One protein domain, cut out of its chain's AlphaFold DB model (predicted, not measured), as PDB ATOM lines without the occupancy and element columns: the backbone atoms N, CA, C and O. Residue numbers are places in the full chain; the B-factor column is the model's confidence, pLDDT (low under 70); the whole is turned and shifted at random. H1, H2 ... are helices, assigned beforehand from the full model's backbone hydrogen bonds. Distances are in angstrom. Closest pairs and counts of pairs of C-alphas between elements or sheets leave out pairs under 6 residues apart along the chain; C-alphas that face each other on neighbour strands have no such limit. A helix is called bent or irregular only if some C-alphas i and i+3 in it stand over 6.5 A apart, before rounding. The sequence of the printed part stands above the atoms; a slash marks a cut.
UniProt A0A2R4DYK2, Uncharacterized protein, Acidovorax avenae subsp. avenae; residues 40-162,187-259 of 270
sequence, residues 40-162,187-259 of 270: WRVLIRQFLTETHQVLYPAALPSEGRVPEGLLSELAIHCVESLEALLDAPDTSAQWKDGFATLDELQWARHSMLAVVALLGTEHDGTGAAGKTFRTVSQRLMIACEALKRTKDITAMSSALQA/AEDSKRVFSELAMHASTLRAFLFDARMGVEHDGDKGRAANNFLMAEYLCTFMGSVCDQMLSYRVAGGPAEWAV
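AT A GLANCE: This is residues 40 to 162 and 187 to 259 of the 270 residues of an uncharacterized protein of Acidovorax avenae subsp. avenae (UniProt A0A2R4DYK2). The model shows a ring of four long helices, H1, H2, H4 and H5, side by side in an up-and-down bundle, and beside it a second lobe, a long helical hairpin of H6 and H7 with the short H8 packed on H7. The far end of H5, residues 152 to 162, sticks out of the bundle, and the short H3 sits at the corner before H4. The printed part has 196 residues with eight named helices, H1 to H8 in order, and no named strand; the class is all helix. The whole is loose, with a radius of gyration of the C-alphas of 20.3 A, and flat, spanning 59 by 51 by 27 A.

IN THESE COORDINATES: H1, residues 40 to 59, begins at C-alpha 40, (66.833, -9.135, 24.874), and is 27.3 A long; it has a kink of 26 degrees near residue 53 and is only just irregular, with C-alphas 54 and 57 6.6 A apart. H2 is residues 70 to 87, 25.6 A, and H3 residues 93 to 96, 5.0 A. H4, residues 98 to 122, is 36.1 A long. H5, residues 128 to 162, is the longest helix at 50.8 A and ends at C-alpha 162, (73.922, -19.991, 43.700). H6, residues 187 to 218, is 45.0 A long, H7, residues 221 to 246, 37.2 A, and H8, residues 254 to 258, 6.4 A, ending at C-alpha 258, (36.846, -23.526, 32.872).

HOW THE PARTS SIT: In the bundle, each helix running against the one before it, H1 and H2 form a hairpin and touch, closest at the C-alphas of Ala 59 and Ala 75, 5.0 A, at a shallow tilt of 33 degrees, only just short of steep. H2 touches H4 at Cys 78 and Ala 108, their closest C-alphas, 5.0 A, opposite ways at a shallow tilt of 21 degrees. H4, the hub, forms a hairpin with H5, with C-alphas of Met 112 and Ser 137 closest at 5.3 A. H5 touches H1, the closest C-alphas being Ala 58 and Ala 129, 6.0 A. H3 and H4 touch only at the corner, by residues 100 to 101 of H4, closest at the C-alphas of Gln 94 and Ala 100, 4.8 A. H6 and H7 are a hairpin, closest at the C-alphas of Ala 211 and Ala 224, 4.0 A, and both are apart from H4. H8 touches H7 at residues 235 to 240 alone, closest at the C-alphas of Thr 236 and Pro 254, 5.1 A. In H2, H4, H5, H7 and H8 every O i to N i+4 pair is within hydrogen-bond range; in H1 14 of 16 and in H6 27 of 28 are, and H3 is too short for such a pair.

THE WHOLE: The C-alphas farthest apart, of Gln 161 and Gly 219, are 60.1 A apart. Residues 163 to 186 are not printed, and C-alphas 162 and 187 are 24.1 A apart across the cut; of the links printed whole, none is long. Mean pLDDT of the printed part is 74.7, with 45 residues under 70, among them 61 to 68, 150 to 162 and 245 to 259.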
ATOM      1  N   TRP A  40      67.625  -8.163  25.623       76.62
ATOM      2  CA  TRP A  40      66.833  -9.135  24.874       76.62
ATOM      3  C   TRP A  40      65.415  -8.639  24.548       76.62
ATOM      4  O   TRP A  40      64.913  -8.959  23.474       76.62
ATOM      5  N   ARG A  41      64.781  -7.831  25.412       79.06
ATOM      6  CA  ARG A  41      63.404  -7.337  25.216       79.06
ATOM      7  C   ARG A  41      63.310  -6.426  24.007       79.06
ATOM      8  O   ARG A  41      62.417  -6.590  23.184       79.06
ATOM      9  N   VAL A  42      64.267  -5.510  23.870       78.81
ATOM     10  CA  VAL A  42      64.345  -4.577  22.736       78.81
ATOM     11  C   VAL A  42      64.501  -5.345  21.423       78.81
ATOM     12  O   VAL A  42      63.783  -5.079  20.462       78.81
ATOM     13  N   LEU A  43      65.390  -6.345  21.404       75.44
ATOM     14  CA  LEU A  43      65.635  -7.179  20.226       75.44
ATOM     15  C   LEU A  43      64.415  -8.027  19.851       75.44
ATOM     16  O   LEU A  43      64.056  -8.094  18.677       75.44
ATOM     17  N   ILE A  44      63.757  -8.652  20.834       79.56
ATOM     18  CA  ILE A  44      62.551  -9.450  20.597       79.56
ATOM     19  C   ILE A  44      61.407  -8.558  20.122       79.56
ATOM     20  O   ILE A  44      60.782  -8.892  19.122       79.56
ATOM     21  N   ARG A  45      61.173  -7.395  20.739       83.19
ATOM     22  CA  ARG A  45      60.154  -6.441  20.274       83.19
ATOM     23  C   ARG A  45      60.379  -6.017  18.838       83.19
ATOM     24  O   ARG A  45      59.473  -6.156  18.029       83.19
ATOM     25  N   GLN A  46      61.587  -5.568  18.501       78.25
ATOM     26  CA  GLN A  46      61.907  -5.175  17.131       78.25
ATOM     27  C   GLN A  46      61.631  -6.320  16.146       78.25
ATOM     28  O   GLN A  46      60.983  -6.124  15.119       78.25
ATOM     29  N   PHE A  47      62.061  -7.532  16.495       78.69
ATOM     30  CA  PHE A  47      61.843  -8.710  15.670       78.69
ATOM     31  C   PHE A  47      60.355  -9.055  15.492       78.69
ATOM     32  O   PHE A  47      59.929  -9.408  14.388       78.69
ATOM     33  N   LEU A  48      59.557  -8.959  16.558       80.88
ATOM     34  CA  LEU A  48      58.117  -9.205  16.516       80.88
ATOM     35  C   LEU A  48      57.381  -8.117  15.736       80.88
ATOM     36  O   LEU A  48      56.530  -8.460  14.924       80.88
ATOM     37  N   THR A  49      57.764  -6.847  15.875       82.44
ATOM     38  CA  THR A  49      57.222  -5.735  15.081       82.44
ATOM     39  C   THR A  49      57.433  -5.970  13.590       82.44
ATOM     40  O   THR A  49      56.496  -5.873  12.800       82.44
ATOM     41  N   GLU A  50      58.646  -6.342  13.183       77.75
ATOM     42  CA  GLU A  50      58.932  -6.666  11.784       77.75
ATOM     43  C   GLU A  50      58.176  -7.916  11.305       77.75
ATOM     44  O   GLU A  50      57.823  -8.024  10.132       77.75
ATOM     45  N   THR A  51      57.953  -8.890  12.190       76.25
ATOM     46  CA  THR A  51      57.184 -10.102  11.871       76.25
ATOM     47  C   THR A  51      55.705  -9.768  11.679       76.25
ATOM     48  O   THR A  51      55.105 -10.199  10.695       76.25
ATOM     49  N   HIS A  52      55.147  -8.940  12.561       86.12
ATOM     50  CA  HIS A  52      53.785  -8.428  12.493       86.12
ATOM     51  C   HIS A  52      53.551  -7.626  11.205       86.12
ATOM     52  O   HIS A  52      52.612  -7.917  10.474       86.12
ATOM     53  N   GLN A  53      54.452  -6.704  10.847       83.88
ATOM     54  CA  GLN A  53      54.355  -5.912   9.609       83.88
ATOM     55  C   GLN A  53      54.320  -6.765   8.333       83.88
ATOM     56  O   GLN A  53      53.708  -6.373   7.341       83.88
ATOM     57  N   VAL A  54      54.979  -7.924   8.345       81.06
ATOM     58  CA  VAL A  54      54.977  -8.868   7.220       81.06
ATOM     59  C   VAL A  54      53.700  -9.713   7.199       81.06
ATOM     60  O   VAL A  54      53.179  -9.999   6.121       81.06
ATOM     61  N   LEU A  55      53.196 -10.117   8.367       81.50
ATOM     62  CA  LEU A  55      52.014 -10.972   8.489       81.50
ATOM     63  C   LEU A  55      50.704 -10.204   8.270       81.50
ATOM     64  O   LEU A  55      49.835 -10.694   7.554       81.50
ATOM     65  N   TYR A  56      50.580  -9.006   8.844       86.06
ATOM     66  CA  TYR A  56      49.374  -8.176   8.826       86.06
ATOM     67  C   TYR A  56      48.736  -8.034   7.427       86.06
ATOM     68  O   TYR A  56      47.576  -8.418   7.267       86.06
ATOM     69  N   PRO A  57      49.463  -7.606   6.371       81.88
ATOM     70  CA  PRO A  57      48.881  -7.460   5.033       81.88
ATOM     71  C   PRO A  57      48.574  -8.795   4.336       81.88
ATOM     72  O   PRO A  57      47.881  -8.804   3.323       81.88
ATOM     73  N   ALA A  58      49.123  -9.915   4.819       78.81
ATOM     74  CA  ALA A  58      48.847 -11.246   4.279       78.81
ATOM     75  C   ALA A  58      47.667 -11.933   4.983       78.81
ATOM     76  O   ALA A  58      47.016 -12.783   4.379       78.81
ATOM     77  N   ALA A  59      47.413 -11.584   6.246       78.00
ATOM     78  CA  ALA A  59      46.313 -12.107   7.047       78.00
ATOM     79  C   ALA A  59      44.995 -11.371   6.772       78.00
ATOM     80  O   ALA A  59      43.941 -12.003   6.713       78.00
ATOM     81  N   LEU A  60      45.052 -10.050   6.579       75.19
ATOM     82  CA  LEU A  60      43.872  -9.234   6.313       75.19
ATOM     83  C   LEU A  60      43.576  -9.184   4.810       75.19
ATOM     84  O   LEU A  60      44.422  -8.744   4.025       75.19
ATOM     85  N   PRO A  61      42.380  -9.608   4.375       63.12
ATOM     86  CA  PRO A  61      41.966  -9.395   3.000       63.12
ATOM     87  C   PRO A  61      41.839  -7.889   2.712       63.12
ATOM     88  O   PRO A  61      41.526  -7.088   3.591       63.12
ATOM     89  N   SER A  62      42.065  -7.502   1.455       61.78
ATOM     90  CA  SER A  62      41.828  -6.137   0.966       61.78
ATOM     91  C   SER A  62      40.424  -5.653   1.354       61.78
ATOM     92  O   SER A  62      39.482  -6.446   1.252       61.78
ATOM     93  N   GLU A  63      40.295  -4.382   1.760       58.34
ATOM     94  CA  GLU A  63      39.064  -3.776   2.300       58.34
ATOM     95  C   GLU A  63      37.773  -4.318   1.653       58.34
ATOM     96  O   GLU A  63      37.581  -4.246   0.438       58.34
ATOM     97  N   GLY A  64      36.881  -4.867   2.487       54.50
ATOM     98  CA  GLY A  64      35.536  -5.299   2.087       54.50
ATOM     99  C   GLY A  64      35.354  -6.790   1.781       54.50
ATOM    100  O   GLY A  64      34.232  -7.198   1.483       54.50
ATOM    101  N   ARG A  65      36.396  -7.626   1.879       54.16
ATOM    102  CA  ARG A  65      36.236  -9.092   1.880       54.16
ATOM    103  C   ARG A  65      36.242  -9.633   3.303       54.16
ATOM    104  O   ARG A  65      37.136  -9.314   4.077       54.16
ATOM    105  N   VAL A  66      35.270 -10.481   3.626       56.38
ATOM    106  CA  VAL A  66      35.332 -11.296   4.842       56.38
ATOM    107  C   VAL A  66      36.389 -12.380   4.600       56.38
ATOM    108  O   VAL A  66      36.372 -12.999   3.533       56.38
ATOM    109  N   PRO A  67      37.346 -12.580   5.517       58.28
ATOM    110  CA  PRO A  67      38.251 -13.713   5.441       58.28
ATOM    111  C   PRO A  67      37.425 -14.994   5.592       58.28
ATOM    112  O   PRO A  67      36.925 -15.290   6.672       58.28
ATOM    113  N   GLU A  68      37.225 -15.723   4.498       62.34
ATOM    114  CA  GLU A  68      36.512 -16.999   4.515       62.34
ATOM    115  C   GLU A  68      37.525 -18.140   4.627       62.34
ATOM    116  O   GLU A  68      38.352 -18.346   3.737       62.34
ATOM    117  N   GLY A  69      37.448 -18.890   5.729       74.88
ATOM    118  CA  GLY A  69      38.160 -20.150   5.909       74.88
ATOM    119  C   GLY A  69      39.187 -20.161   7.043       74.88
ATOM    120  O   GLY A  69      39.761 -19.146   7.438       74.88
ATOM    121  N   LEU A  70      39.463 -21.378   7.515       75.12
ATOM    122  CA  LEU A  70      40.327 -21.677   8.660       75.12
ATOM    123  C   LEU A  70      41.739 -21.075   8.548       75.12
ATOM    124  O   LEU A  70      42.334 -20.672   9.545       75.12
ATOM    125  N   LEU A  71      42.290 -21.005   7.333       77.31
ATOM    126  CA  LEU A  71      43.616 -20.435   7.080       77.31
ATOM    127  C   LEU A  71      43.686 -18.947   7.438       77.31
ATOM    128  O   LEU A  71      44.660 -18.504   8.049       77.31
ATOM    129  N   SER A  72      42.660 -18.183   7.061       78.50
ATOM    130  CA  SER A  72      42.595 -16.750   7.330       78.50
ATOM    131  C   SER A  72      42.321 -16.472   8.804       78.50
ATOM    132  O   SER A  72      42.959 -15.592   9.368       78.50
ATOM    133  N   GLU A  73      41.464 -17.262   9.453       82.94
ATOM    134  CA  GLU A  73      41.198 -17.144  10.894       82.94
ATOM    135  C   GLU A  73      42.460 -17.372  11.735       82.94
ATOM    136  O   GLU A  73      42.787 -16.568  12.605       82.94
ATOM    137  N   LEU A  74      43.230 -18.423  11.434       81.06
ATOM    138  CA  LEU A  74      44.490 -18.701  12.131       81.06
ATOM    139  C   LEU A  74      45.545 -17.610  11.890       81.06
ATOM    140  O   LEU A  74      46.343 -17.310  12.782       81.06
ATOM    141  N   ALA A  75      45.566 -17.019  10.692       82.75
ATOM    142  CA  ALA A  75      46.447 -15.901  10.372       82.75
ATOM    143  C   ALA A  75      46.066 -14.629  11.133       82.75
ATOM    144  O   ALA A  75      46.947 -13.995  11.710       82.75
ATOM    145  N   ILE A  76      44.776 -14.298  11.188       85.81
ATOM    146  CA  ILE A  76      44.248 -13.147  11.927       85.81
ATOM    147  C   ILE A  76      44.530 -13.297  13.415       85.81
ATOM    148  O   ILE A  76      45.113 -12.403  14.014       85.81
ATOM    149  N   HIS A  77      44.245 -14.460  13.993       84.50
ATOM    150  CA  HIS A  77      44.497 -14.667  15.412       84.50
ATOM    151  C   HIS A  77      45.995 -14.563  15.748       84.50
ATOM    152  O   HIS A  77      46.369 -14.045  16.799       84.50
ATOM    153  N   CYS A  78      46.887 -15.015  14.858       84.94
ATOM    154  CA  CYS A  78      48.323 -14.808  15.045       84.94
ATOM    155  C   CYS A  78      48.709 -13.320  14.993       84.94
ATOM    156  O   CYS A  78      49.601 -12.913  15.733       84.94
ATOM    157  N   VAL A  79      48.071 -12.519  14.135       87.81
ATOM    158  CA  VAL A  79      48.263 -11.060  14.095       87.81
ATOM    159  C   VAL A  79      47.816 -10.433  15.410       87.81
ATOM    160  O   VAL A  79      48.625  -9.773  16.052       87.81
ATOM    161  N   GLU A  80      46.594 -10.721  15.852       87.38
ATOM    162  CA  GLU A  80      46.020 -10.183  17.092       87.38
ATOM    163  C   GLU A  80      46.859 -10.555  18.321       87.38
ATOM    164  O   GLU A  80      47.098  -9.725  19.193       87.38
ATOM    165  N   SER A  81      47.379 -11.787  18.373       84.75
ATOM    166  CA  SER A  81      48.251 -12.225  19.474       84.75
ATOM    167  C   SER A  81      49.584 -11.468  19.486       84.75
ATOM    168  O   SER A  81      50.095 -11.115  20.547       84.75
ATOM    169  N   LEU A  82      50.162 -11.202  18.308       85.06
ATOM    170  CA  LEU A  82      51.389 -10.412  18.198       85.06
ATOM    171  C   LEU A  82      51.148  -8.941  18.544       85.06
ATOM    172  O   LEU A  82      51.989  -8.343  19.207       85.06
ATOM    173  N   GLU A  83      50.024  -8.373  18.116       90.12
ATOM    174  CA  GLU A  83      49.625  -6.999  18.425       90.12
ATOM    175  C   GLU A  83      49.414  -6.821  19.932       90.12
ATOM    176  O   GLU A  83      50.057  -5.965  20.537       90.12
ATOM    177  N   ALA A  84      48.656  -7.718  20.573       86.94
ATOM    178  CA  ALA A  84      48.463  -7.717  22.021       86.94
ATOM    179  C   ALA A  84      49.795  -7.788  22.791       86.94
ATOM    180  O   ALA A  84      49.991  -7.079  23.780       86.94
ATOM    181  N   LEU A  85      50.736  -8.611  22.316       86.06
ATOM    182  CA  LEU A  85      52.056  -8.730  22.927       86.06
ATOM    183  C   LEU A  85      52.901  -7.458  22.728       86.06
ATOM    184  O   LEU A  85      53.629  -7.060  23.637       86.06
ATOM    185  N   LEU A  86      52.823  -6.812  21.564       88.69
ATOM    186  CA  LEU A  86      53.552  -5.574  21.261       88.69
ATOM    187  C   LEU A  86      52.996  -4.359  22.019       88.69
ATOM    188  O   LEU A  86      53.784  -3.529  22.478       88.69
ATOM    189  N   ASP A  87      51.676  -4.288  22.191       89.69
ATOM    190  CA  ASP A  87      50.981  -3.201  22.889       89.69
ATOM    191  C   ASP A  87      51.100  -3.292  24.413       89.69
ATOM    192  O   ASP A  87      50.976  -2.287  25.122       89.69
ATOM    193  N   ALA A  88      51.374  -4.485  24.944       86.88
ATOM    194  CA  ALA A  88      51.574  -4.670  26.371       86.88
ATOM    195  C   ALA A  88      52.727  -3.785  26.884       86.88
ATOM    196  O   ALA A  88      53.789  -3.722  26.263       86.88
ATOM    197  N   PRO A  89      52.596  -3.109  28.038       85.25
ATOM    198  CA  PRO A  89      53.677  -2.288  28.576       85.25
ATOM    199  C   PRO A  89      54.881  -3.154  28.979       85.25
ATOM    200  O   PRO A  89      54.715  -4.303  29.390       85.25
ATOM    201  N   ASP A  90      56.097  -2.595  28.957       77.50
ATOM    202  CA  ASP A  90      57.334  -3.301  29.363       77.50
ATOM    203  C   ASP A  90      57.294  -3.813  30.818       77.50
ATOM    204  O   ASP A  90      58.052  -4.700  31.217       77.50
ATOM    205  N   THR A  91      56.399  -3.236  31.622       75.38
ATOM    206  CA  THR A  91      56.142  -3.582  33.023       75.38
ATOM    207  C   THR A  91      55.070  -4.662  33.204       75.38
ATOM    208  O   THR A  91      54.815  -5.071  34.342       75.38
ATOM    209  N   SER A  92      54.433  -5.126  32.126       78.81
ATOM    210  CA  SER A  92      53.449  -6.214  32.164       78.81
ATOM    211  C   SER A  92      54.096  -7.545  32.555       78.81
ATOM    212  O   SER A  92      55.298  -7.747  32.375       78.81
ATOM    213  N   ALA A  93      53.296  -8.474  33.084       73.75
ATOM    214  CA  ALA A  93      53.757  -9.827  33.404       73.75
ATOM    215  C   ALA A  93      54.364 -10.531  32.174       73.75
ATOM    216  O   ALA A  93      55.389 -11.197  32.296       73.75
ATOM    217  N   GLN A  94      53.789 -10.280  30.993       76.38
ATOM    218  CA  GLN A  94      54.223 -10.825  29.706       76.38
ATOM    219  C   GLN A  94      55.657 -10.448  29.342       76.38
ATOM    220  O   GLN A  94      56.351 -11.268  28.760       76.38
ATOM    221  N   TRP A  95      56.111  -9.236  29.683       78.88
ATOM    222  CA  TRP A  95      57.470  -8.767  29.385       78.88
ATOM    223  C   TRP A  95      58.412  -8.835  30.584       78.88
ATOM    224  O   TRP A  95      59.627  -8.824  30.401       78.88
ATOM    225  N   LYS A  96      57.879  -8.912  31.810       76.00
ATOM    226  CA  LYS A  96      58.665  -9.116  33.035       76.00
ATOM    227  C   LYS A  96      59.337 -10.478  33.063       76.00
ATOM    228  O   LYS A  96      60.461 -10.559  33.555       76.00
ATOM    229  N   ASP A  97      58.657 -11.492  32.539       74.06
ATOM    230  CA  ASP A  97      59.143 -12.859  32.470       74.06
ATOM    231  C   ASP A  97      59.183 -13.350  31.017       74.06
ATOM    232  O   ASP A  97      58.165 -13.411  30.329       74.06
ATOM    233  N   GLY A  98      60.373 -13.751  30.564       66.62
ATOM    234  CA  GLY A  98      60.562 -14.332  29.238       66.62
ATOM    235  C   GLY A  98      59.773 -15.629  29.020       66.62
ATOM    236  O   GLY A  98      59.534 -15.983  27.868       66.62
ATOM    237  N   PHE A  99      59.339 -16.331  30.077       70.00
ATOM    238  CA  PHE A  99      58.446 -17.491  29.956       70.00
ATOM    239  C   PHE A  99      57.040 -17.110  29.509       70.00
ATOM    240  O   PHE A  99      56.519 -17.733  28.589       70.00
ATOM    241  N   ALA A 100      56.461 -16.067  30.103       74.06
ATOM    242  CA  ALA A 100      55.149 -15.580  29.701       74.06
ATOM    243  C   ALA A 100      55.184 -15.086  28.244       74.06
ATOM    244  O   ALA A 100      54.308 -15.433  27.458       74.06
ATOM    245  N   THR A 101      56.253 -14.380  27.839       77.25
ATOM    246  CA  THR A 101      56.461 -14.019  26.422       77.25
ATOM    247  C   THR A 101      56.579 -15.259  25.529       77.25
ATOM    248  O   THR A 101      56.071 -15.287  24.409       77.25
ATOM    249  N   LEU A 102      57.300 -16.285  25.990       80.56
ATOM    250  CA  LEU A 102      57.554 -17.499  25.223       80.56
ATOM    251  C   LEU A 102      56.281 -18.327  25.023       80.56
ATOM    252  O   LEU A 102      56.119 -18.892  23.945       80.56
ATOM    253  N   ASP A 103      55.405 -18.426  26.019       79.06
ATOM    254  CA  ASP A 103      54.162 -19.195  25.912       79.06
ATOM    255  C   ASP A 103      53.192 -18.553  24.911       79.06
ATOM    256  O   ASP A 103      52.700 -19.241  24.013       79.06
ATOM    257  N   GLU A 104      53.046 -17.226  24.952       79.50
ATOM    258  CA  GLU A 104      52.282 -16.463  23.953       79.50
ATOM    259  C   GLU A 104      52.856 -16.652  22.533       79.50
ATOM    260  O   GLU A 104      52.142 -16.938  21.566       79.50
ATOM    261  N   LEU A 105      54.185 -16.597  22.393       81.12
ATOM    262  CA  LEU A 105      54.850 -16.810  21.103       81.12
ATOM    263  C   LEU A 105      54.766 -18.253  20.601       81.12
ATOM    264  O   LEU A 105      54.726 -18.480  19.387       81.12
ATOM    265  N   GLN A 106      54.743 -19.239  21.498       83.25
ATOM    266  CA  GLN A 106      54.547 -20.637  21.129       83.25
ATOM    267  C   GLN A 106      53.166 -20.850  20.526       83.25
ATOM    268  O   GLN A 106      53.047 -21.585  19.543       83.25
ATOM    269  N   TRP A 107      52.144 -20.191  21.069       81.94
ATOM    270  CA  TRP A 107      50.799 -20.252  20.522       81.94
ATOM    271  C   TRP A 107      50.757 -19.678  19.098       81.94
ATOM    272  O   TRP A 107      50.405 -20.394  18.157       81.94
ATOM    273  N   ALA A 108      51.258 -18.450  18.906       80.56
ATOM    274  CA  ALA A 108      51.359 -17.813  17.587       80.56
ATOM    275  C   ALA A 108      52.133 -18.684  16.575       80.56
ATOM    276  O   ALA A 108      51.730 -18.862  15.420       80.56
ATOM    277  N   ARG A 109      53.229 -19.311  17.023       84.81
ATOM    278  CA  ARG A 109      54.021 -20.249  16.219       84.81
ATOM    279  C   ARG A 109      53.211 -21.472  15.792       84.81
ATOM    280  O   ARG A 109      53.303 -21.867  14.629       84.81
ATOM    281  N   HIS A 110      52.475 -22.107  16.703       82.25
ATOM    282  CA  HIS A 110      51.686 -23.300  16.385       82.25
ATOM    283  C   HIS A 110      50.563 -22.984  15.394       82.25
ATOM    284  O   HIS A 110      50.386 -23.740  14.437       82.25
ATOM    285  N   SER A 111      49.898 -21.839  15.547       81.94
ATOM    286  CA  SER A 111      48.884 -21.358  14.602       81.94
ATOM    287  C   SER A 111      49.474 -21.156  13.201       81.94
ATOM    288  O   SER A 111      48.917 -21.633  12.213       81.94
ATOM    289  N   MET A 112      50.672 -20.571  13.094       82.19
ATOM    290  CA  MET A 112      51.370 -20.418  11.807       82.19
ATOM    291  C   MET A 112      51.886 -21.725  11.209       82.19
ATOM    292  O   MET A 112      51.862 -21.890   9.990       82.19
ATOM    293  N   LEU A 113      52.315 -22.681  12.032       80.12
ATOM    294  CA  LEU A 113      52.650 -24.023  11.549       80.12
ATOM    295  C   LEU A 113      51.421 -24.742  10.984       80.12
ATOM    296  O   LEU A 113      51.530 -25.381   9.938       80.12
ATOM    297  N   ALA A 114      50.260 -24.606  11.631       78.81
ATOM    298  CA  ALA A 114      49.007 -25.169  11.139       78.81
ATOM    299  C   ALA A 114      48.606 -24.552   9.790       78.81
ATOM    300  O   ALA A 114      48.298 -25.290   8.857       78.81
ATOM    301  N   VAL A 115      48.718 -23.226   9.643       79.31
ATOM    302  CA  VAL A 115      48.485 -22.528   8.363       79.31
ATOM    303  C   VAL A 115      49.398 -23.057   7.258       79.31
ATOM    304  O   VAL A 115      48.934 -23.368   6.164       79.31
ATOM    305  N   VAL A 116      50.695 -23.218   7.533       80.25
ATOM    306  CA  VAL A 116      51.651 -23.759   6.553       80.25
ATOM    307  C   VAL A 116      51.325 -25.205   6.170       80.25
ATOM    308  O   VAL A 116      51.443 -25.556   4.995       80.25
ATOM    309  N   ALA A 117      50.923 -26.038   7.133       79.25
ATOM    310  CA  ALA A 117      50.562 -27.430   6.881       79.25
ATOM    311  C   ALA A 117      49.309 -27.542   5.998       79.25
ATOM    312  O   ALA A 117      49.328 -28.271   5.008       79.25
ATOM    313  N   LEU A 118      48.269 -26.763   6.308       77.81
ATOM    314  CA  LEU A 118      47.014 -26.713   5.552       77.81
ATOM    315  C   LEU A 118      47.211 -26.149   4.130       77.81
ATOM    316  O   LEU A 118      46.631 -26.643   3.165       77.81
ATOM    317  N   LEU A 119      48.114 -25.179   3.954       76.50
ATOM    318  CA  LEU A 119      48.486 -24.687   2.623       76.50
ATOM    319  C   LEU A 119      49.176 -25.747   1.763       76.50
ATOM    320  O   LEU A 119      49.048 -25.708   0.544       76.50
ATOM    321  N   GLY A 120      49.913 -26.676   2.378       67.25
ATOM    322  CA  GLY A 120      50.551 -27.789   1.676       67.25
ATOM    323  C   GLY A 120      49.570 -28.865   1.204       67.25
ATOM    324  O   GLY A 120      49.915 -29.627   0.303       67.25
ATOM    325  N   THR A 121      48.370 -28.932   1.788       61.75
ATOM    326  CA  THR A 121      47.336 -29.913   1.427       61.75
ATOM    327  C   THR A 121      46.352 -29.403   0.373       61.75
ATOM    328  O   THR A 121      45.817 -30.218  -0.372       61.75
ATOM    329  N   GLU A 122      46.120 -28.087   0.281       55.12
ATOM    330  CA  GLU A 122      45.067 -27.521  -0.584       55.12
ATOM    331  C   GLU A 122      45.572 -26.877  -1.886       55.12
ATOM    332  O   GLU A 122      44.843 -26.839  -2.877       55.12
ATOM    333  N   HIS A 123      46.820 -26.406  -1.942       51.75
ATOM    334  CA  HIS A 123      47.360 -25.741  -3.130       51.75
ATOM    335  C   HIS A 123      48.859 -26.003  -3.306       51.75
ATOM    336  O   HIS A 123      49.590 -26.161  -2.333       51.75
ATOM    337  N   ASP A 124      49.350 -25.975  -4.553       51.25
ATOM    338  CA  ASP A 124      50.775 -25.777  -4.843       51.25
ATOM    339  C   ASP A 124      51.186 -24.467  -4.165       51.25
ATOM    340  O   ASP A 124      51.003 -23.384  -4.722       51.25
ATOM    341  N   GLY A 125      51.678 -24.547  -2.923       52.19
ATOM    342  CA  GLY A 125      51.876 -23.434  -1.991       52.19
ATOM    343  C   GLY A 125      52.951 -22.428  -2.411       52.19
ATOM    344  O   GLY A 125      53.648 -21.871  -1.575       52.19
ATOM    345  N   THR A 126      53.153 -22.221  -3.705       57.00
ATOM    346  CA  THR A 126      54.130 -21.342  -4.345       57.00
ATOM    347  C   THR A 126      53.672 -19.882  -4.422       57.00
ATOM    348  O   THR A 126      54.501 -19.008  -4.697       57.00
ATOM    349  N   GLY A 127      52.395 -19.603  -4.128       70.75
ATOM    350  CA  GLY A 127      51.835 -18.253  -4.068       70.75
ATOM    351  C   GLY A 127      52.531 -17.351  -3.041       70.75
ATOM    352  O   GLY A 127      53.104 -17.821  -2.054       70.75
ATOM    353  N   ALA A 128      52.480 -16.035  -3.273       73.31
ATOM    354  CA  ALA A 128      53.149 -15.036  -2.435       73.31
ATOM    355  C   ALA A 128      52.755 -15.150  -0.949       73.31
ATOM    356  O   ALA A 128      53.635 -15.166  -0.094       73.31
ATOM    357  N   ALA A 129      51.466 -15.358  -0.651       72.88
ATOM    358  CA  ALA A 129      50.969 -15.546   0.714       72.88
ATOM    359  C   ALA A 129      51.561 -16.793   1.401       72.88
ATOM    360  O   ALA A 129      52.023 -16.721   2.536       72.88
ATOM    361  N   GLY A 130      51.654 -17.925   0.694       74.62
ATOM    362  CA  GLY A 130      52.248 -19.151   1.242       74.62
ATOM    363  C   GLY A 130      53.748 -19.029   1.531       74.62
ATOM    364  O   GLY A 130      54.263 -19.652   2.462       74.62
ATOM    365  N   LYS A 131      54.474 -18.199   0.769       77.19
ATOM    366  CA  LYS A 131      55.860 -17.831   1.105       77.19
ATOM    367  C   LYS A 131      55.900 -16.980   2.373       77.19
ATOM    368  O   LYS A 131      56.668 -17.310   3.272       77.19
ATOM    369  N   THR A 132      55.029 -15.977   2.479       78.62
ATOM    370  CA  THR A 132      54.920 -15.113   3.660       78.62
ATOM    371  C   THR A 132      54.649 -15.910   4.936       78.62
ATOM    372  O   THR A 132      55.407 -15.778   5.893       78.62
ATOM    373  N   PHE A 133      53.654 -16.802   4.950       80.19
ATOM    374  CA  PHE A 133      53.325 -17.589   6.146       80.19
ATOM    375  C   PHE A 133      54.454 -18.535   6.572       80.19
ATOM    376  O   PHE A 133      54.735 -18.664   7.764       80.19
ATOM    377  N   ARG A 134      55.176 -19.141   5.618       78.88
ATOM    378  CA  ARG A 134      56.374 -19.941   5.932       78.88
ATOM    379  C   ARG A 134      57.490 -19.097   6.533       78.88
ATOM    380  O   ARG A 134      58.085 -19.507   7.527       78.88
ATOM    381  N   THR A 135      57.745 -17.918   5.969       77.81
ATOM    382  CA  THR A 135      58.724 -16.978   6.520       77.81
ATOM    383  C   THR A 135      58.338 -16.554   7.934       77.81
ATOM    384  O   THR A 135      59.182 -16.601   8.824       77.81
ATOM    385  N   VAL A 136      57.073 -16.208   8.178       75.81
ATOM    386  CA  VAL A 136      56.580 -15.822   9.510       75.81
ATOM    387  C   VAL A 136      56.700 -16.980  10.507       75.81
ATOM    388  O   VAL A 136      57.244 -16.791  11.591       75.81
ATOM    389  N   SER A 137      56.297 -18.198  10.133       81.06
ATOM    390  CA  SER A 137      56.452 -19.391  10.976       81.06
ATOM    391  C   SER A 137      57.918 -19.651  11.358       81.06
ATOM    392  O   SER A 137      58.233 -19.894  12.526       81.06
ATOM    393  N   GLN A 138      58.837 -19.525  10.395       78.12
ATOM    394  CA  GLN A 138      60.272 -19.660  10.642       78.12
ATOM    395  C   GLN A 138      60.801 -18.547  11.557       78.12
ATOM    396  O   GLN A 138      61.598 -18.816  12.454       78.12
ATOM    397  N   ARG A 139      60.332 -17.306  11.381       79.88
ATOM    398  CA  ARG A 139      60.698 -16.182  12.249       79.88
ATOM    399  C   ARG A 139      60.258 -16.427  13.694       79.88
ATOM    400  O   ARG A 139      61.078 -16.313  14.602       79.88
ATOM    401  N   LEU A 140      59.012 -16.844  13.911       76.12
ATOM    402  CA  LEU A 140      58.494 -17.153  15.248       76.12
ATOM    403  C   LEU A 140      59.254 -18.310  15.915       76.12
ATOM    404  O   LEU A 140      59.520 -18.262  17.115       76.12
ATOM    405  N   MET A 141      59.671 -19.319  15.144       80.38
ATOM    406  CA  MET A 141      60.544 -20.388  15.641       80.38
ATOM    407  C   MET A 141      61.883 -19.839  16.151       80.38
ATOM    408  O   MET A 141      62.279 -20.168  17.269       80.38
ATOM    409  N   ILE A 142      62.545 -18.976  15.373       74.62
ATOM    410  CA  ILE A 142      63.823 -18.357  15.757       74.62
ATOM    411  C   ILE A 142      63.662 -17.534  17.044       74.62
ATOM    412  O   ILE A 142      64.493 -17.649  17.942       74.62
ATOM    413  N   ALA A 143      62.580 -16.758  17.171       71.12
ATOM    414  CA  ALA A 143      62.293 -15.991  18.385       71.12
ATOM    415  C   ALA A 143      62.093 -16.897  19.613       71.12
ATOM    416  O   ALA A 143      62.696 -16.658  20.660       71.12
ATOM    417  N   CYS A 144      61.318 -17.979  19.472       77.94
ATOM    418  CA  CYS A 144      61.123 -18.960  20.540       77.94
ATOM    419  C   CYS A 144      62.447 -19.617  20.965       77.94
ATOM    420  O   CYS A 144      62.698 -19.806  22.153       77.94
ATOM    421  N   GLU A 145      63.310 -19.977  20.011       78.56
ATOM    422  CA  GLU A 145      64.622 -20.561  20.310       78.56
ATOM    423  C   GLU A 145      65.572 -19.560  20.975       78.56
ATOM    424  O   GLU A 145      66.289 -19.926  21.905       78.56
ATOM    425  N   ALA A 146      65.563 -18.296  20.547       72.00
ATOM    426  CA  ALA A 146      66.359 -17.239  21.162       72.00
ATOM    427  C   ALA A 146      65.931 -16.977  22.617       72.00
ATOM    428  O   ALA A 146      66.785 -16.864  23.499       72.00
ATOM    429  N   LEU A 147      64.623 -16.963  22.895       75.50
ATOM    430  CA  LEU A 147      64.080 -16.853  24.254       75.50
ATOM    431  C   LEU A 147      64.428 -18.074  25.121       75.50
ATOM    432  O   LEU A 147      64.810 -17.930  26.281       75.50
ATOM    433  N   LYS A 148      64.405 -19.285  24.551       81.12
ATOM    434  CA  LYS A 148      64.869 -20.495  25.253       81.12
ATOM    435  C   LYS A 148      66.367 -20.437  25.587       81.12
ATOM    436  O   LYS A 148      66.746 -20.754  26.708       81.12
ATOM    437  N   ARG A 149      67.217 -19.987  24.655       71.62
ATOM    438  CA  ARG A 149      68.680 -19.906  24.856       71.62
ATOM    439  C   ARG A 149      69.109 -18.781  25.797       71.62
ATOM    440  O   ARG A 149      70.056 -18.951  26.557       71.62
ATOM    441  N   THR A 150      68.439 -17.630  25.760       66.56
ATOM    442  CA  THR A 150      68.700 -16.530  26.709       66.56
ATOM    443  C   THR A 150      68.400 -16.969  28.138       66.56
ATOM    444  O   THR A 150      69.188 -16.693  29.039       66.56
ATOM    445  N   LYS A 151      67.346 -17.766  28.329       63.19
ATOM    446  CA  LYS A 151      67.054 -18.425  29.600       63.19
ATOM    447  C   LYS A 151      68.138 -19.415  30.026       63.19
ATOM    448  O   LYS A 151      68.481 -19.413  31.201       63.19
ATOM    449  N   ASP A 152      68.705 -20.220  29.126       57.53
ATOM    450  CA  ASP A 152      69.810 -21.120  29.498       57.53
ATOM    451  C   ASP A 152      71.012 -20.334  30.044       57.53
ATOM    452  O   ASP A 152      71.643 -20.760  31.006       57.53
ATOM    453  N   ILE A 153      71.283 -19.140  29.508       53.97
ATOM    454  CA  ILE A 153      72.363 -18.261  29.976       53.97
ATOM    455  C   ILE A 153      72.016 -17.615  31.329       53.97
ATOM    456  O   ILE A 153      72.850 -17.614  32.236       53.97
ATOM    457  N   THR A 154      70.789 -17.120  31.518       54.53
ATOM    458  CA  THR A 154      70.347 -16.510  32.789       54.53
ATOM    459  C   THR A 154      70.190 -17.549  33.907       54.53
ATOM    460  O   THR A 154      70.566 -17.291  35.053       54.53
ATOM    461  N   ALA A 155      69.718 -18.755  33.583       52.34
ATOM    462  CA  ALA A 155      69.614 -19.885  34.505       52.34
ATOM    463  C   ALA A 155      70.995 -20.442  34.879       52.34
ATOM    464  O   ALA A 155      71.232 -20.743  36.046       52.34
ATOM    465  N   MET A 156      71.935 -20.517  33.931       34.78
ATOM    466  CA  MET A 156      73.318 -20.934  34.196       34.78
ATOM    467  C   MET A 156      74.080 -19.881  35.014       34.78
ATOM    468  O   MET A 156      74.811 -20.245  35.931       34.78
ATOM    469  N   SER A 157      73.840 -18.587  34.773       35.47
ATOM    470  CA  SER A 157      74.356 -17.481  35.596       35.47
ATOM    471  C   SER A 157      73.794 -17.513  37.023       35.47
ATOM    472  O   SER A 157      74.549 -17.421  37.988       35.47
ATOM    473  N   SER A 158      72.489 -17.759  37.176       40.16
ATOM    474  CA  SER A 158      71.838 -17.906  38.487       40.16
ATOM    475  C   SER A 158      72.313 -19.159  39.231       40.16
ATOM    476  O   SER A 158      72.532 -19.118  40.438       40.16
ATOM    477  N   ALA A 159      72.556 -20.268  38.523       38.44
ATOM    478  CA  ALA A 159      73.122 -21.491  39.092       38.44
ATOM    479  C   ALA A 159      74.607 -21.334  39.478       38.44
ATOM    480  O   ALA A 159      75.036 -21.882  40.496       38.44
ATOM    481  N   LEU A 160      75.385 -20.556  38.719       36.06
ATOM    482  CA  LEU A 160      76.765 -20.181  39.048       36.06
ATOM    483  C   LEU A 160      76.822 -19.228  40.249       36.06
ATOM    484  O   LEU A 160      77.659 -19.420  41.125       36.06
ATOM    485  N   GLN A 161      75.900 -18.267  40.350       40.09
ATOM    486  CA  GLN A 161      75.761 -17.391  41.520       40.09
ATOM    487  C   GLN A 161      75.286 -18.157  42.764       40.09
ATOM    488  O   GLN A 161      75.839 -17.964  43.845       40.09
ATOM    489  N   ALA A 162      74.347 -19.097  42.620       36.66
ATOM    490  CA  ALA A 162      73.922 -19.991  43.700       36.66
ATOM    491  C   ALA A 162      75.032 -20.972  44.129       36.66
ATOM    492  O   ALA A 162      75.117 -21.339  45.302       36.66
ATOM    493  N   ALA A 187      58.576 -39.450  44.369       67.00
ATOM    494  CA  ALA A 187      59.039 -38.902  43.096       67.00
ATOM    495  C   ALA A 187      58.674 -39.808  41.905       67.00
ATOM    496  O   ALA A 187      58.375 -39.306  40.819       67.00
ATOM    497  N   GLU A 188      58.693 -41.130  42.091       72.81
ATOM    498  CA  GLU A 188      58.241 -42.095  41.079       72.81
ATOM    499  C   GLU A 188      56.724 -42.045  40.883       72.81
ATOM    500  O   GLU A 188      56.259 -42.008  39.741       72.81
ATOM    501  N   ASP A 189      55.964 -41.934  41.973       71.06
ATOM    502  CA  ASP A 189      54.508 -41.802  41.928       71.06
ATOM    503  C   ASP A 189      54.094 -40.520  41.189       71.06
ATOM    504  O   ASP A 189      53.275 -40.567  40.273       71.06
ATOM    505  N   SER A 190      54.744 -39.387  41.480       72.31
ATOM    506  CA  SER A 190      54.503 -38.121  40.770       72.31
ATOM    507  C   SER A 190      54.779 -38.230  39.267       72.31
ATOM    508  O   SER A 190      53.976 -37.782  38.449       72.31
ATOM    509  N   LYS A 191      55.894 -38.865  38.874       73.75
ATOM    510  CA  LYS A 191      56.225 -39.089  37.455       73.75
ATOM    511  C   LYS A 191      55.169 -39.933  36.751       73.75
ATOM    512  O   LYS A 191      54.822 -39.638  35.607       73.75
ATOM    513  N   ARG A 192      54.656 -40.967  37.422       78.00
ATOM    514  CA  ARG A 192      53.595 -41.817  36.884       78.00
ATOM    515  C   ARG A 192      52.320 -41.013  36.645       78.00
ATOM    516  O   ARG A 192      51.773 -41.093  35.551       78.00
ATOM    517  N   VAL A 193      51.897 -40.198  37.612       76.19
ATOM    518  CA  VAL A 193      50.685 -39.375  37.469       76.19
ATOM    519  C   VAL A 193      50.824 -38.365  36.326       76.19
ATOM    520  O   VAL A 193      49.921 -38.264  35.500       76.19
ATOM    521  N   PHE A 194      51.968 -37.684  36.188       77.88
ATOM    522  CA  PHE A 194      52.190 -36.777  35.051       77.88
ATOM    523  C   PHE A 194      52.188 -37.498  33.699       77.88
ATOM    524  O   PHE A 194      51.691 -36.954  32.713       77.88
ATOM    525  N   SER A 195      52.716 -38.723  33.642       82.25
ATOM    526  CA  SER A 195      52.672 -39.534  32.423       82.25
ATOM    527  C   SER A 195      51.236 -39.905  32.040       82.25
ATOM    528  O   SER A 195      50.880 -39.809  30.868       82.25
ATOM    529  N   GLU A 196      50.406 -40.292  33.010       81.19
ATOM    530  CA  GLU A 196      48.982 -40.583  32.789       81.19
ATOM    531  C   GLU A 196      48.215 -39.323  32.356       81.19
ATOM    532  O   GLU A 196      47.480 -39.348  31.370       81.19
ATOM    533  N   LEU A 197      48.455 -38.179  33.009       81.56
ATOM    534  CA  LEU A 197      47.867 -36.893  32.617       81.56
ATOM    535  C   LEU A 197      48.245 -36.490  31.186       81.56
ATOM    536  O   LEU A 197      47.393 -36.010  30.441       81.56
ATOM    537  N   ALA A 198      49.490 -36.721  30.765       81.38
ATOM    538  CA  ALA A 198      49.923 -36.449  29.395       81.38
ATOM    539  C   ALA A 198      49.229 -37.364  28.364       81.38
ATOM    540  O   ALA A 198      48.883 -36.913  27.263       81.38
ATOM    541  N   MET A 199      48.982 -38.632  28.715       87.00
ATOM    542  CA  MET A 199      48.180 -39.530  27.878       87.00
ATOM    543  C   MET A 199      46.735 -39.036  27.773       87.00
ATOM    544  O   MET A 199      46.220 -38.903  26.663       87.00
ATOM    545  N   HIS A 200      46.111 -38.672  28.894       87.25
ATOM    546  CA  HIS A 200      44.756 -38.121  28.906       87.25
ATOM    547  C   HIS A 200      44.647 -36.804  28.125       87.25
ATOM    548  O   HIS A 200      43.699 -36.639  27.363       87.25
ATOM    549  N   ALA A 201      45.643 -35.918  28.197       85.00
ATOM    550  CA  ALA A 201      45.693 -34.702  27.382       85.00
ATOM    551  C   ALA A 201      45.705 -35.014  25.874       85.00
ATOM    552  O   ALA A 201      45.049 -34.344  25.073       85.00
ATOM    553  N   SER A 202      46.426 -36.066  25.478       87.50
ATOM    554  CA  SER A 202      46.471 -36.524  24.087       87.50
ATOM    555  C   SER A 202      45.118 -37.088  23.638       87.50
ATOM    556  O   SER A 202      44.658 -36.788  22.536       87.50
ATOM    557  N   THR A 203      44.444 -37.850  24.504       89.38
ATOM    558  CA  THR A 203      43.085 -38.355  24.261       89.38
ATOM    559  C   THR A 203      42.055 -37.225  24.186       89.38
ATOM    560  O   THR A 203      41.208 -37.232  23.295       89.38
ATOM    561  N   LEU A 204      42.157 -36.217  25.054       91.69
ATOM    562  CA  LEU A 204      41.305 -35.026  25.041       91.69
ATOM    563  C   LEU A 204      41.411 -34.290  23.705       91.69
ATOM    564  O   LEU A 204      40.399 -33.968  23.081       91.69
ATOM    565  N   ARG A 205      42.641 -34.085  23.226       91.44
ATOM    566  CA  ARG A 205      42.892 -33.484  21.915       91.44
ATOM    567  C   ARG A 205      42.234 -34.280  20.786       91.44
ATOM    568  O   ARG A 205      41.681 -33.667  19.878       91.44
ATOM    569  N   ALA A 206      42.290 -35.611  20.832       88.69
ATOM    570  CA  ALA A 206      41.654 -36.463  19.828       88.69
ATOM    571  C   ALA A 206      40.124 -36.313  19.843       88.69
ATOM    572  O   ALA A 206      39.534 -36.102  18.787       88.69
ATOM    573  N   PHE A 207      39.491 -36.316  21.023       90.69
ATOM    574  CA  PHE A 207      38.046 -36.094  21.133       90.69
ATOM    575  C   PHE A 207      37.620 -34.733  20.583       90.69
ATOM    576  O   PHE A 207      36.660 -34.661  19.821       90.69
ATOM    577  N   LEU A 208      38.342 -33.662  20.922       93.50
ATOM    578  CA  LEU A 208      38.035 -32.320  20.423       93.50
ATOM    579  C   LEU A 208      38.218 -32.214  18.905       93.50
ATOM    580  O   LEU A 208      37.408 -31.580  18.231       93.50
ATOM    581  N   PHE A 209      39.250 -32.859  18.359       93.69
ATOM    582  CA  PHE A 209      39.478 -32.900  16.919       93.69
ATOM    583  C   PHE A 209      38.363 -33.665  16.192       93.69
ATOM    584  O   PHE A 209      37.778 -33.137  15.251       93.69
ATOM    585  N   ASP A 210      38.007 -34.859  16.665       88.44
ATOM    586  CA  ASP A 210      36.937 -35.665  16.070       88.44
ATOM    587  C   ASP A 210      35.566 -34.990  16.210       88.44
ATOM    588  O   ASP A 210      34.734 -35.078  15.309       88.44
ATOM    589  N   ALA A 211      35.313 -34.308  17.333       91.50
ATOM    590  CA  ALA A 211      34.101 -33.520  17.526       91.50
ATOM    591  C   ALA A 211      34.002 -32.409  16.479       91.50
ATOM    592  O   ALA A 211      32.981 -32.276  15.806       91.50
ATOM    593  N   ARG A 212      35.091 -31.655  16.302       91.75
ATOM    594  CA  ARG A 212      35.183 -30.588  15.309       91.75
ATOM    595  C   ARG A 212      34.972 -31.115  13.891       91.75
ATOM    596  O   ARG A 212      34.128 -30.578  13.179       91.75
ATOM    597  N   MET A 213      35.663 -32.191  13.513       91.50
ATOM    598  CA  MET A 213      35.492 -32.830  12.203       91.50
ATOM    599  C   MET A 213      34.040 -33.267  11.968       91.50
ATOM    600  O   MET A 213      33.486 -33.028  10.895       91.50
ATOM    601  N   GLY A 214      33.391 -33.823  12.997       90.31
ATOM    602  CA  GLY A 214      31.985 -34.214  12.938       90.31
ATOM    603  C   GLY A 214      31.026 -33.042  12.693       90.31
ATOM    604  O   GLY A 214      30.062 -33.189  11.944       90.31
ATOM    605  N   VAL A 215      31.289 -31.871  13.290       91.50
ATOM    606  CA  VAL A 215      30.465 -30.662  13.094       91.50
ATOM    607  C   VAL A 215      30.731 -29.999  11.746       91.50
ATOM    608  O   VAL A 215      29.778 -29.632  11.060       91.50
ATOM    609  N   GLU A 216      32.002 -29.809  11.395       90.81
ATOM    610  CA  GLU A 216      32.416 -28.980  10.258       90.81
ATOM    611  C   GLU A 216      32.343 -29.731   8.923       90.81
ATOM    612  O   GLU A 216      31.992 -29.131   7.908       90.81
ATOM    613  N   HIS A 217      32.641 -31.033   8.916       91.94
ATOM    614  CA  HIS A 217      32.810 -31.796   7.679       91.94
ATOM    615  C   HIS A 217      31.753 -32.883   7.490       91.94
ATOM    616  O   HIS A 217      31.123 -32.945   6.434       91.94
ATOM    617  N   ASP A 218      31.529 -33.724   8.500       83.00
ATOM    618  CA  ASP A 218      30.696 -34.922   8.326       83.00
ATOM    619  C   ASP A 218      29.194 -34.638   8.502       83.00
ATOM    620  O   ASP A 218      28.346 -35.432   8.095       83.00
ATOM    621  N   GLY A 219      28.846 -33.513   9.140       88.38
ATOM    622  CA  GLY A 219      27.469 -33.168   9.504       88.38
ATOM    623  C   GLY A 219      26.866 -34.068  10.594       88.38
ATOM    624  O   GLY A 219      25.690 -33.915  10.938       88.38
ATOM    625  N   ASP A 220      27.655 -34.981  11.168       89.06
ATOM    626  CA  ASP A 220      27.257 -35.892  12.241       89.06
ATOM    627  C   ASP A 220      27.329 -35.191  13.605       89.06
ATOM    628  O   ASP A 220      28.224 -35.389  14.435       89.06
ATOM    629  N   LYS A 221      26.324 -34.347  13.842       89.50
ATOM    630  CA  LYS A 221      26.177 -33.575  15.082       89.50
ATOM    631  C   LYS A 221      26.017 -34.461  16.320       89.50
ATOM    632  O   LYS A 221      26.388 -34.038  17.410       89.50
ATOM    633  N   GLY A 222      25.467 -35.669  16.167       87.50
ATOM    634  CA  GLY A 222      25.252 -36.597  17.278       87.50
ATOM    635  C   GLY A 222      26.570 -37.165  17.795       87.50
ATOM    636  O   GLY A 222      26.851 -37.106  18.993       87.50
ATOM    637  N   ARG A 223      27.421 -37.649  16.885       87.25
ATOM    638  CA  ARG A 223      28.769 -38.108  17.232       87.25
ATOM    639  C   ARG A 223      29.637 -36.971  17.766       87.25
ATOM    640  O   ARG A 223      30.344 -37.167  18.752       87.25
ATOM    641  N   ALA A 224      29.544 -35.785  17.168       87.31
ATOM    642  CA  ALA A 224      30.279 -34.623  17.646       87.31
ATOM    643  C   ALA A 224      29.887 -34.216  19.074       87.31
ATOM    644  O   ALA A 224      30.765 -33.993  19.905       87.31
ATOM    645  N   ALA A 225      28.587 -34.183  19.386       86.31
ATOM    646  CA  ALA A 225      28.101 -33.890  20.733       86.31
ATOM    647  C   ALA A 225      28.617 -34.905  21.766       86.31
ATOM    648  O   ALA A 225      29.064 -34.511  22.842       86.31
ATOM    649  N   ASN A 226      28.634 -36.197  21.423       86.81
ATOM    650  CA  ASN A 226      29.199 -37.230  22.294       86.81
ATOM    651  C   ASN A 226      30.702 -37.026  22.534       86.81
ATOM    652  O   ASN A 226      31.166 -37.176  23.661       86.81
ATOM    653  N   ASN A 227      31.460 -36.655  21.500       85.62
ATOM    654  CA  ASN A 227      32.890 -36.380  21.637       85.62
ATOM    655  C   ASN A 227      33.166 -35.128  22.485       85.62
ATOM    656  O   ASN A 227      34.075 -35.158  23.313       85.62
ATOM    657  N   PHE A 228      32.367 -34.062  22.351       87.62
ATOM    658  CA  PHE A 228      32.454 -32.898  23.241       87.62
ATOM    659  C   PHE A 228      32.150 -33.265  24.695       87.62
ATOM    660  O   PHE A 228      32.887 -32.860  25.589       87.62
ATOM    661  N   LEU A 229      31.125 -34.087  24.929       84.56
ATOM    662  CA  LEU A 229      30.787 -34.557  26.269       84.56
ATOM    663  C   LEU A 229      31.926 -35.392  26.883       84.56
ATOM    664  O   LEU A 229      32.267 -35.223  28.050       84.56
ATOM    665  N   MET A 230      32.559 -36.275  26.103       87.25
ATOM    666  CA  MET A 230      33.723 -37.037  26.579       87.25
ATOM    667  C   MET A 230      34.927 -36.133  26.865       87.25
ATOM    668  O   MET A 230      35.633 -36.350  27.850       87.25
ATOM    669  N   ALA A 231      35.144 -35.104  26.042       86.56
ATOM    670  CA  ALA A 231      36.184 -34.107  26.268       86.56
ATOM    671  C   ALA A 231      35.957 -33.327  27.576       86.56
ATOM    672  O   ALA A 231      36.896 -33.147  28.350       86.56
ATOM    673  N   GLU A 232      34.717 -32.926  27.864       86.50
ATOM    674  CA  GLU A 232      34.342 -32.249  29.110       86.50
ATOM    675  C   GLU A 232      34.634 -33.117  30.344       86.50
ATOM    676  O   GLU A 232      35.305 -32.666  31.279       86.50
ATOM    677  N   TYR A 233      34.206 -34.385  30.335       78.38
ATOM    678  CA  TYR A 233      34.480 -35.312  31.437       78.38
ATOM    679  C   TYR A 233      35.976 -35.542  31.646       78.38
ATOM    680  O   TYR A 233      36.442 -35.588  32.786       78.38
ATOM    681  N   LEU A 234      36.739 -35.671  30.560       83.12
ATOM    682  CA  LEU A 234      38.174 -35.908  30.642       83.12
ATOM    683  C   LEU A 234      38.925 -34.679  31.165       83.12
ATOM    684  O   LEU A 234      39.812 -34.822  32.004       83.12
ATOM    685  N   CYS A 235      38.528 -33.479  30.736       82.94
ATOM    686  CA  CYS A 235      39.054 -32.222  31.265       82.94
ATOM    687  C   CYS A 235      38.763 -32.089  32.770       82.94
ATOM    688  O   CYS A 235      39.666 -31.826  33.562       82.94
ATOM    689  N   THR A 236      37.524 -32.387  33.175       78.31
ATOM    690  CA  THR A 236      37.080 -32.387  34.580       78.31
ATOM    691  C   THR A 236      37.909 -33.348  35.433       78.31
ATOM    692  O   THR A 236      38.387 -32.989  36.509       78.31
ATOM    693  N   PHE A 237      38.117 -34.570  34.937       83.00
ATOM    694  CA  PHE A 237      38.947 -35.569  35.602       83.00
ATOM    695  C   PHE A 237      40.395 -35.090  35.755       83.00
ATOM    696  O   PHE A 237      40.926 -35.116  36.864       83.00
ATOM    697  N   MET A 238      41.015 -34.606  34.674       86.00
ATOM    698  CA  MET A 238      42.389 -34.100  34.706       86.00
ATOM    699  C   MET A 238      42.549 -32.941  35.699       86.00
ATOM    700  O   MET A 238      43.507 -32.951  36.468       86.00
ATOM    701  N   GLY A 239      41.595 -32.005  35.738       79.75
ATOM    702  CA  GLY A 239      41.553 -30.928  36.731       79.75
ATOM    703  C   GLY A 239      41.540 -31.468  38.162       79.75
ATOM    704  O   GLY A 239      42.409 -31.125  38.955       79.75
ATOM    705  N   SER A 240      40.654 -32.426  38.457       78.06
ATOM    706  CA  SER A 240      40.561 -33.021  39.800       78.06
ATOM    707  C   SER A 240      41.838 -33.744  40.254       78.06
ATOM    708  O   SER A 240      42.175 -33.729  41.439       78.06
ATOM    709  N   VAL A 241      42.570 -34.368  39.325       78.56
ATOM    710  CA  VAL A 241      43.857 -35.015  39.623       78.56
ATOM    711  C   VAL A 241      44.925 -33.959  39.903       78.56
ATOM    712  O   VAL A 241      45.673 -34.096  40.870       78.56
ATOM    713  N   CYS A 242      44.976 -32.887  39.107       78.25
ATOM    714  CA  CYS A 242      45.879 -31.760  39.343       78.25
ATOM    715  C   CYS A 242      45.624 -31.103  40.710       78.25
ATOM    716  O   CYS A 242      46.584 -30.848  41.440       78.25
ATOM    717  N   ASP A 243      44.361 -30.919  41.101       70.56
ATOM    718  CA  ASP A 243      43.986 -30.364  42.410       70.56
ATOM    719  C   ASP A 243      44.495 -31.230  43.566       70.56
ATOM    720  O   ASP A 243      45.103 -30.733  44.519       70.56
ATOM    721  N   GLN A 244      44.321 -32.550  43.459       72.25
ATOM    722  CA  GLN A 244      44.818 -33.497  44.459       72.25
ATOM    723  C   GLN A 244      46.349 -33.498  44.549       72.25
ATOM    724  O   GLN A 244      46.898 -33.627  45.645       72.25
ATOM    725  N   MET A 245      47.050 -33.333  43.421       69.62
ATOM    726  CA  MET A 245      48.515 -33.276  43.394       69.62
ATOM    727  C   MET A 245      49.070 -31.998  44.019       69.62
ATOM    728  O   MET A 245      50.118 -32.031  44.664       69.62
ATOM    729  N   LEU A 246      48.390 -30.869  43.827       61.19
ATOM    730  CA  LEU A 246      48.886 -29.566  44.253       61.19
ATOM    731  C   LEU A 246      48.727 -29.320  45.760       61.19
ATOM    732  O   LEU A 246      49.354 -28.403  46.280       61.19
ATOM    733  N   SER A 247      47.957 -30.147  46.484       56.62
ATOM    734  CA  SER A 247      47.716 -30.004  47.936       56.62
ATOM    735  C   SER A 247      47.248 -28.600  48.361       56.62
ATOM    736  O   SER A 247      47.323 -28.245  49.539       56.62
ATOM    737  N   TYR A 248      46.762 -27.789  47.421       50.19
ATOM    738  CA  TYR A 248      46.214 -26.472  47.692       50.19
ATOM    739  C   TYR A 248      44.736 -26.629  48.049       50.19
ATOM    740  O   TYR A 248      43.970 -27.259  47.323       50.19
ATOM    741  N   ARG A 249      44.317 -26.044  49.178       45.25
ATOM    742  CA  ARG A 249      42.896 -25.846  49.495       45.25
ATOM    743  C   ARG A 249      42.367 -24.698  48.637       45.25
ATOM    744  O   ARG A 249      42.193 -23.595  49.135       45.25
ATOM    745  N   VAL A 250      42.184 -24.928  47.344       46.66
ATOM    746  CA  VAL A 250      41.473 -23.978  46.484       46.66
ATOM    747  C   VAL A 250      40.055 -24.504  46.330       46.66
ATOM    748  O   VAL A 250      39.848 -25.647  45.928       46.66
ATOM    749  N   ALA A 251      39.083 -23.700  46.752       43.19
ATOM    750  CA  ALA A 251      37.677 -23.998  46.557       43.19
ATOM    751  C   ALA A 251      37.320 -23.734  45.088       43.19
ATOM    752  O   ALA A 251      37.535 -22.632  44.593       43.19
ATOM    753  N   GLY A 252      36.792 -24.747  44.407       47.41
ATOM    754  CA  GLY A 252      36.147 -24.586  43.110       47.41
ATOM    755  C   GLY A 252      36.169 -25.864  42.276       47.41
ATOM    756  O   GLY A 252      37.191 -26.539  42.197       47.41
ATOM    757  N   GLY A 253      35.035 -26.239  41.688       42.78
ATOM    758  CA  GLY A 253      34.924 -27.418  40.826       42.78
ATOM    759  C   GLY A 253      35.518 -27.183  39.428       42.78
ATOM    760  O   GLY A 253      35.674 -26.038  39.008       42.78
ATOM    761  N   PRO A 254      35.777 -28.235  38.629       46.44
ATOM    762  CA  PRO A 254      36.406 -28.084  37.309       46.44
ATOM    763  C   PRO A 254      35.621 -27.206  36.318       46.44
ATOM    764  O   PRO A 254      36.205 -26.595  35.426       46.44
ATOM    765  N   ALA A 255      34.300 -27.097  36.496       40.75
ATOM    766  CA  ALA A 255      33.457 -26.179  35.731       40.75
ATOM    767  C   ALA A 255      33.723 -24.700  36.068       40.75
ATOM    768  O   ALA A 255      33.577 -23.846  35.205       40.75
ATOM    769  N   GLU A 256      34.133 -24.375  37.293       47.16
ATOM    770  CA  GLU A 256      34.430 -22.998  37.715       47.16
ATOM    771  C   GLU A 256      35.812 -22.558  37.208       47.16
ATOM    772  O   GLU A 256      35.975 -21.422  36.765       47.16
ATOM    773  N   TRP A 257      36.762 -23.497  37.128       46.59
ATOM    774  CA  TRP A 257      38.070 -23.302  36.492       46.59
ATOM    775  C   TRP A 257      37.961 -23.020  34.994       46.59
ATOM    776  O   TRP A 257      38.674 -22.176  34.461       46.59
ATOM    777  N   ALA A 258      37.052 -23.712  34.305       45.84
ATOM    778  CA  ALA A 258      36.846 -23.526  32.872       45.84
ATOM    779  C   ALA A 258      36.208 -22.169  32.519       45.84
ATOM    780  O   ALA A 258      36.284 -21.742  31.369       45.84
ATOM    781  N   VAL A 259      35.558 -21.506  33.483       42.09
ATOM    782  CA  VAL A 259      34.749 -20.296  33.252       42.09
ATOM    783  C   VAL A 259      35.394 -19.044  33.871       42.09
ATOM    784  O   VAL A 259      34.831 -17.957  33.760       42.09
TER     785      VAL A 259